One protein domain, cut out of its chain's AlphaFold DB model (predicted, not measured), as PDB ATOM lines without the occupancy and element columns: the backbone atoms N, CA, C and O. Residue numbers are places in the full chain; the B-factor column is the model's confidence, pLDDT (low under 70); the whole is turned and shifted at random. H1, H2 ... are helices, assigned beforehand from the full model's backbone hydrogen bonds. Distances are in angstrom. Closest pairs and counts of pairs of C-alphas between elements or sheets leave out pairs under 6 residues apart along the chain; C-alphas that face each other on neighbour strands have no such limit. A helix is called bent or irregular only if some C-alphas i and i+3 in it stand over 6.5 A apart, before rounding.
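Overview. This is residues 40 to 90 of the 101 residues of an uncharacterized protein of Nitrincola nitratireducens (UniProt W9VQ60). Two helices, H1 and H2, cross near their middles as an X, and a third helix, H3, turns off at the last residues of H2 to make a corner with it, away from H1. A loop of residues 61 to 66 swings round from the last residue of H1 to the first of H2, and the printed part opens with a stretch of residues 40 to 45 that bears no named element. The printed part has 51 residues with three named helices, in the order H1, H2, H3 along the chain, and no named strand; the class is all helix. The whole is compact, with a radius of gyration of the C-alphas of 10.7 A, and its C-alphas span 28 by 26 by 16 A along their three main axes.

Along the chain. The printed part begins at Leu 40, whose C-alpha is at (-8.221, -36.712, -14.403). H1, the longest helix, holds residues 46 to 60 and measures 22.0 A from first to last C-alpha; it begins at C-alpha 46, at (-7.985, -33.645, -5.266). H1 is irregular, but only just: C-alphas 50 and 53 are 6.9 A apart. H2 holds residues 67 to 77 and measures 15.1 A from first to last C-alpha. H3 holds residues 80 to 90 and measures 15.3 A; its last C-alpha, that of Arg 90, is at (-31.970, -35.757, -0.557).

Arrangement. H1 and H2 only just touch, with 3 pairs of C-alphas within 8 A. Their closest C-alphas, those of Met 55 and Ala 73, are 5.8 A apart, and their centres are 9.8 A apart. Their lines are about perpendicular, at 79 degrees, though the line of H1 is a rough one. H2 and H3 are close but not clearly touching, with 2 pairs of C-alphas within 8 A; the closest C-alphas, those of Tyr 77 and Gln 83, are 7.0 A apart. These two lines are also about perpendicular, at 76 degrees, and the centres are 17.0 A apart. H1 and H3 are apart. In H2 and H3 every O i to N i+4 pair is within hydrogen-bond range, while in H1 9 of 11 are.

Size, cuts and confidence. The two C-alphas farthest apart, those of Gly 42 and Arg 90, are 29.9 A apart, and the first and last printed C-alphas, those of Leu 40 and Arg 90, are 27.5 A apart. The printed part has no cut. The link from H1 to H2, with 6 residues, is short, and the link from H2 to H3, with 2 residues, is tight; neither is long. The mean pLDDT of the printed part is 96.4, and no printed residue is under 70.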
ATOM      1  N   LEU A  40      -9.033 -37.721 -13.709       95.56
ATOM      2  CA  LEU A  40      -8.221 -36.712 -14.403       95.56
ATOM      3  C   LEU A  40      -6.715 -36.981 -14.285       95.56
ATOM      4  O   LEU A  40      -5.989 -36.790 -15.254       95.56
ATOM      5  N   ALA A  41      -6.265 -37.509 -13.144       94.12
ATOM      6  CA  ALA A  41      -4.880 -37.917 -12.890       94.12
ATOM      7  C   ALA A  41      -4.702 -39.455 -12.823       94.12
ATOM      8  O   ALA A  41      -3.801 -39.964 -12.156       94.12
ATOM      9  N   GLY A  42      -5.591 -40.210 -13.478       93.62
ATOM     10  CA  GLY A  42      -5.605 -41.676 -13.473       93.62
ATOM     11  C   GLY A  42      -6.425 -42.235 -12.315       93.62
ATOM     12  O   GLY A  42      -7.554 -42.688 -12.514       93.62
ATOM     13  N   ARG A  43      -5.895 -42.142 -11.090       95.62
ATOM     14  CA  ARG A  43      -6.645 -42.450  -9.858       95.62
ATOM     15  C   ARG A  43      -7.399 -41.222  -9.347       95.62
ATOM     16  O   ARG A  43      -6.992 -40.098  -9.636       95.62
ATOM     17  N   PHE A  44      -8.446 -41.442  -8.552       96.75
ATOM     18  CA  PHE A  44      -9.177 -40.351  -7.904       96.75
ATOM     19  C   PHE A  44      -8.221 -39.464  -7.099       96.75
ATOM     20  O   PHE A  44      -7.351 -39.958  -6.372       96.75
ATOM     21  N   SER A  45      -8.373 -38.152  -7.249       96.38
ATOM     22  CA  SER A  45      -7.474 -37.162  -6.674       96.38
ATOM     23  C   SER A  45      -8.207 -35.883  -6.265       96.38
ATOM     24  O   SER A  45      -9.386 -35.680  -6.556       96.38
ATOM     25  N   HIS A  46      -7.474 -34.967  -5.628       97.00
ATOM     26  CA  HIS A  46      -7.985 -33.645  -5.266       97.00
ATOM     27  C   HIS A  46      -8.537 -32.869  -6.466       97.00
ATOM     28  O   HIS A  46      -9.507 -32.135  -6.311       97.00
ATOM     29  N   VAL A  47      -7.961 -33.042  -7.662       96.06
ATOM     30  CA  VAL A  47      -8.436 -32.354  -8.871       96.06
ATOM     31  C   VAL A  47      -9.870 -32.783  -9.185       96.06
ATOM     32  O   VAL A  47     -10.725 -31.937  -9.429       96.06
ATOM     33  N   ASP A  48     -10.163 -34.078  -9.087       97.75
ATOM     34  CA  ASP A  48     -11.505 -34.615  -9.312       97.75
ATOM     35  C   ASP A  48     -12.502 -34.091  -8.269       97.75
ATOM     36  O   ASP A  48     -13.593 -33.643  -8.622       97.75
ATOM     37  N   ALA A  49     -12.104 -34.058  -6.993       97.06
ATOM     38  CA  ALA A  49     -12.925 -33.511  -5.913       97.06
ATOM     39  C   ALA A  49     -13.256 -32.021  -6.121       97.06
ATOM     40  O   ALA A  49     -14.398 -31.609  -5.916       97.06
ATOM     41  N   MET A  50     -12.288 -31.221  -6.586       97.12
ATOM     42  CA  MET A  50     -12.501 -29.803  -6.904       97.12
ATOM     43  C   MET A  50     -13.476 -29.607  -8.075       97.12
ATOM     44  O   MET A  50     -14.223 -28.627  -8.094       97.12
ATOM     45  N   PHE A  51     -13.508 -30.541  -9.032       97.12
ATOM     46  CA  PHE A  51     -14.426 -30.502 -10.173       97.12
ATOM     47  C   PHE A  51     -15.764 -31.222  -9.942       97.12
ATOM     48  O   PHE A  51     -16.682 -31.023 -10.740       97.12
ATOM     49  N   ALA A  52     -15.942 -31.983  -8.856       97.12
ATOM     50  CA  ALA A  52     -17.214 -32.634  -8.514       97.12
ATOM     51  C   ALA A  52     -18.418 -31.663  -8.546       97.12
ATOM     52  O   ALA A  52     -19.453 -31.994  -9.128       97.12
ATOM     53  N   PRO A  53     -18.290 -30.420  -8.045       96.31
ATOM     54  CA  PRO A  53     -19.253 -29.359  -8.298       96.31
ATOM     55  C   PRO A  53     -19.725 -29.134  -9.737       96.31
ATOM     56  O   PRO A  53     -20.907 -28.903  -9.999       96.31
ATOM     57  N   VAL A  54     -18.783 -29.139 -10.675       96.69
ATOM     58  CA  VAL A  54     -19.044 -28.879 -12.091       96.69
ATOM     59  C   VAL A  54     -19.779 -30.064 -12.698       96.69
ATOM     60  O   VAL A  54     -20.756 -29.858 -13.413       96.69
ATOM     61  N   MET A  55     -19.376 -31.287 -12.343       97.00
ATOM     62  CA  MET A  55     -20.097 -32.507 -12.707       97.00
ATOM     63  C   MET A  55     -21.571 -32.428 -12.293       97.00
ATOM     64  O   MET A  55     -22.443 -32.636 -13.137       97.00
ATOM     65  N   TRP A  56     -21.859 -32.077 -11.034       96.50
ATOM     66  CA  TRP A  56     -23.239 -31.969 -10.548       96.50
ATOM     67  C   TRP A  56     -24.048 -30.930 -11.317       96.50
ATOM     68  O   TRP A  56     -25.178 -31.211 -11.690       96.50
ATOM     69  N   ARG A  57     -23.480 -29.757 -11.621       95.00
ATOM     70  CA  ARG A  57     -24.180 -28.747 -12.433       95.00
ATOM     71  C   ARG A  57     -24.463 -29.239 -13.843       95.00
ATOM     72  O   ARG A  57     -25.586 -29.099 -14.304       95.00
ATOM     73  N   VAL A  58     -23.467 -29.813 -14.516       96.38
ATOM     74  CA  VAL A  58     -23.639 -30.333 -15.879       96.38
ATOM     75  C   VAL A  58     -24.730 -31.403 -15.897       96.38
ATOM     76  O   VAL A  58     -25.641 -31.321 -16.716       96.38
ATOM     77  N   ARG A  59     -24.697 -32.342 -14.944       95.12
ATOM     78  CA  ARG A  59     -25.698 -33.406 -14.811       95.12
ATOM     79  C   ARG A  59     -27.089 -32.853 -14.509       95.12
ATOM     80  O   ARG A  59     -28.023 -33.122 -15.255       95.12
ATOM     81  N   ASN A  60     -27.217 -32.061 -13.448       94.06
ATOM     82  CA  ASN A  60     -28.508 -31.585 -12.959       94.06
ATOM     83  C   ASN A  60     -29.190 -30.650 -13.952       94.06
ATOM     84  O   ASN A  60     -30.412 -30.644 -14.028       94.06
ATOM     85  N   TYR A  61     -28.415 -29.893 -14.729       94.94
ATOM     86  CA  TYR A  61     -28.947 -29.009 -15.759       94.94
ATOM     87  C   TYR A  61     -29.131 -29.676 -17.128       94.94
ATOM     88  O   TYR A  61     -29.555 -29.015 -18.074       94.94
ATOM     89  N   GLY A  62     -28.838 -30.976 -17.252       95.00
ATOM     90  CA  GLY A  62     -28.957 -31.709 -18.515       95.00
ATOM     91  C   GLY A  62     -27.983 -31.234 -19.599       95.00
ATOM     92  O   GLY A  62     -28.225 -31.459 -20.783       95.00
ATOM     93  N   LEU A  63     -26.888 -30.574 -19.214       97.00
ATOM     94  CA  LEU A  63     -25.914 -30.001 -20.140       97.00
ATOM     95  C   LEU A  63     -24.982 -31.083 -20.695       97.00
ATOM     96  O   LEU A  63     -24.753 -32.124 -20.075       97.00
ATOM     97  N   LYS A  64     -24.400 -30.811 -21.864       96.75
ATOM     98  CA  LYS A  64     -23.414 -31.678 -22.519       96.75
ATOM     99  C   LYS A  64     -22.116 -30.915 -22.741       96.75
ATOM    100  O   LYS A  64     -22.140 -29.773 -23.190       96.75
ATOM    101  N   VAL A  65     -20.994 -31.551 -22.405       98.12
ATOM    102  CA  VAL A  65     -19.654 -30.951 -22.505       98.12
ATOM    103  C   VAL A  65     -18.846 -31.647 -23.596       98.12
ATOM    104  O   VAL A  65     -18.557 -31.057 -24.632       98.12
ATOM    105  N   SER A  66     -18.475 -32.908 -23.371       98.19
ATOM    106  CA  SER A  66     -17.725 -33.730 -24.319       98.19
ATOM    107  C   SER A  66     -17.780 -35.204 -23.899       98.19
ATOM    108  O   SER A  66     -18.012 -35.491 -22.723       98.19
ATOM    109  N   PRO A  67     -17.482 -36.157 -24.802       97.12
ATOM    110  CA  PRO A  67     -17.411 -37.575 -24.438       97.12
ATOM    111  C   PRO A  67     -16.384 -37.878 -23.333       97.12
ATOM    112  O   PRO A  67     -16.594 -38.771 -22.515       97.12
ATOM    113  N   ALA A  68     -15.274 -37.134 -23.302       96.31
ATOM    114  CA  ALA A  68     -14.244 -37.244 -22.270       96.31
ATOM    115  C   ALA A  68     -14.769 -36.824 -20.892       96.31
ATOM    116  O   ALA A  68     -14.549 -37.518 -19.897       96.31
ATOM    117  N   PHE A  69     -15.496 -35.703 -20.846       98.12
ATOM    118  CA  PHE A  69     -16.153 -35.229 -19.633       98.12
ATOM    119  C   PHE A  69     -17.198 -36.232 -19.152       98.12
ATOM    120  O   PHE A  69     -17.204 -36.560 -17.972       98.12
ATOM    121  N   ASP A  70     -18.027 -36.765 -20.052       97.81
ATOM    122  CA  ASP A  70     -19.097 -37.703 -19.699       97.81
ATOM    123  C   ASP A  70     -18.552 -39.000 -19.078       97.81
ATOM    124  O   ASP A  70     -19.077 -39.464 -18.067       97.81
ATOM    125  N   ARG A  71     -17.453 -39.558 -19.614       97.00
ATOM    126  CA  ARG A  71     -16.785 -40.733 -19.020       97.00
ATOM    127  C   ARG A  71     -16.283 -40.460 -17.604       97.00
ATOM    128  O   ARG A  71     -16.518 -41.259 -16.699       97.00
ATOM    129  N   TRP A  72     -15.598 -39.335 -17.417       98.00
ATOM    130  CA  TRP A  72     -15.102 -38.918 -16.108       98.00
ATOM    131  C   TRP A  72     -16.251 -38.646 -15.125       98.00
ATOM    132  O   TRP A  72     -16.206 -39.088 -13.981       98.00
ATOM    133  N   ALA A  73     -17.301 -37.962 -15.581       98.00
ATOM    134  CA  ALA A  73     -18.478 -37.630 -14.789       98.00
ATOM    135  C   ALA A  73     -19.226 -38.888 -14.336       98.00
ATOM    136  O   ALA A  73     -19.685 -38.945 -13.198       98.00
ATOM    137  N   GLN A  74     -19.311 -39.907 -15.193       98.12
ATOM    138  CA  GLN A  74     -19.882 -41.197 -14.822       98.12
ATOM    139  C   GLN A  74     -19.035 -41.890 -13.745       98.12
ATOM    140  O   GLN A  74     -19.570 -42.276 -12.711       98.12
ATOM    141  N   ALA A  75     -17.712 -41.956 -13.924       98.00
ATOM    142  CA  ALA A  75     -16.818 -42.545 -12.926       98.00
ATOM    143  C   ALA A  75     -16.857 -41.811 -11.576       98.00
ATOM    144  O   ALA A  75     -16.790 -42.444 -10.527       98.00
ATOM    145  N   MET A  76     -16.988 -40.482 -11.600       98.19
ATOM    146  CA  MET A  76     -17.218 -39.676 -10.405       98.19
ATOM    147  C   MET A  76     -18.559 -40.013  -9.759       98.19
ATOM    148  O   MET A  76     -18.596 -40.276  -8.562       98.19
ATOM    149  N   TYR A  77     -19.645 -40.038 -10.534       97.31
ATOM    150  CA  TYR A  77     -20.976 -40.369 -10.031       97.31
ATOM    151  C   TYR A  77     -21.002 -41.742  -9.348       97.31
ATOM    152  O   TYR A  77     -21.595 -41.870  -8.282       97.31
ATOM    153  N   ASP A  78     -20.303 -42.734  -9.892       98.00
ATOM    154  CA  ASP A  78     -20.271 -44.100  -9.354       98.00
ATOM    155  C   ASP A  78     -19.427 -44.254  -8.071       98.00
ATOM    156  O   ASP A  78     -19.415 -45.325  -7.460       98.00
ATOM    157  N   LEU A  79     -18.739 -43.201  -7.609       98.00
ATOM    158  CA  LEU A  79     -18.023 -43.237  -6.335       98.00
ATOM    159  C   LEU A  79     -19.002 -43.391  -5.155       98.00
ATOM    160  O   LEU A  79     -19.952 -42.607  -5.053       98.00
ATOM    161  N   PRO A  80     -18.717 -44.276  -4.176       98.12
ATOM    162  CA  PRO A  80     -19.531 -44.401  -2.965       98.12
ATOM    163  C   PRO A  80     -19.742 -43.066  -2.241       98.12
ATOM    164  O   PRO A  80     -20.857 -42.746  -1.847       98.12
ATOM    165  N   ALA A  81     -18.695 -42.237  -2.160       96.38
ATOM    166  CA  ALA A  81     -18.771 -40.914  -1.542       96.38
ATOM    167  C   ALA A  81     -19.702 -39.939  -2.293       96.38
ATOM    168  O   ALA A  81     -20.337 -39.090  -1.672       96.38
ATOM    169  N   MET A  82     -19.814 -40.049  -3.625       96.88
ATOM    170  CA  MET A  82     -20.749 -39.219  -4.398       96.88
ATOM    171  C   MET A  82     -22.194 -39.672  -4.199       96.88
ATOM    172  O   MET A  82     -23.085 -38.828  -4.089       96.88
ATOM    173  N   GLN A  83     -22.424 -40.982  -4.090       97.50
ATOM    174  CA  GLN A  83     -23.739 -41.535  -3.761       97.50
ATOM    175  C   GLN A  83     -24.169 -41.169  -2.334       97.50
ATOM    176  O   GLN A  83     -25.315 -40.771  -2.128       97.50
ATOM    177  N   GLU A  84     -23.254 -41.225  -1.364       96.94
ATOM    178  CA  GLU A  84     -23.501 -40.779   0.013       96.94
ATOM    179  C   GLU A  84     -23.855 -39.288   0.062       96.94
ATOM    180  O   GLU A  84     -24.850 -38.907   0.679       96.94
ATOM    181  N   TRP A  85     -23.107 -38.445  -0.659       94.69
ATOM    182  CA  TRP A  85     -23.413 -37.018  -0.752       94.69
ATOM    183  C   TRP A  85     -24.803 -36.772  -1.362       94.69
ATOM    184  O   TRP A  85     -25.582 -35.982  -0.824       94.69
ATOM    185  N   LEU A  86     -25.159 -37.474  -2.443       95.19
ATOM    186  CA  LEU A  86     -26.491 -37.372  -3.046       95.19
ATOM    187  C   LEU A  86     -27.598 -37.804  -2.071       95.19
ATOM    188  O   LEU A  86     -28.635 -37.142  -1.985       95.19
ATOM    189  N   ALA A  87     -27.389 -38.891  -1.327       95.62
ATOM    190  CA  ALA A  87     -28.341 -39.372  -0.332       95.62
ATOM    191  C   ALA A  87     -28.535 -38.353   0.802       95.62
ATOM    192  O   ALA A  87     -29.673 -38.027   1.143       95.62
ATOM    193  N   ALA A  88     -27.443 -37.786   1.323       94.12
ATOM    194  CA  ALA A  88     -27.484 -36.754   2.354       94.12
ATOM    195  C   ALA A  88     -28.219 -35.492   1.875       94.12
ATOM    196  O   ALA A  88     -29.086 -34.981   2.579       94.12
ATOM    197  N   ALA A  89     -27.952 -35.034   0.647       91.94
ATOM    198  CA  ALA A  89     -28.645 -33.882   0.069       91.94
ATOM    199  C   ALA A  89     -30.153 -34.133  -0.109       91.94
ATOM    200  O   ALA A  89     -30.967 -33.235   0.096       91.94
ATOM    201  N   ARG A  90     -30.552 -35.361  -0.467       91.25
ATOM    202  CA  ARG A  90     -31.970 -35.757  -0.557       91.25
ATOM    203  C   ARG A  90     -32.657 -35.814   0.808       91.25
ATOM    204  O   ARG A  90     -33.844 -35.518   0.876       91.25
TER     205      ARG A  90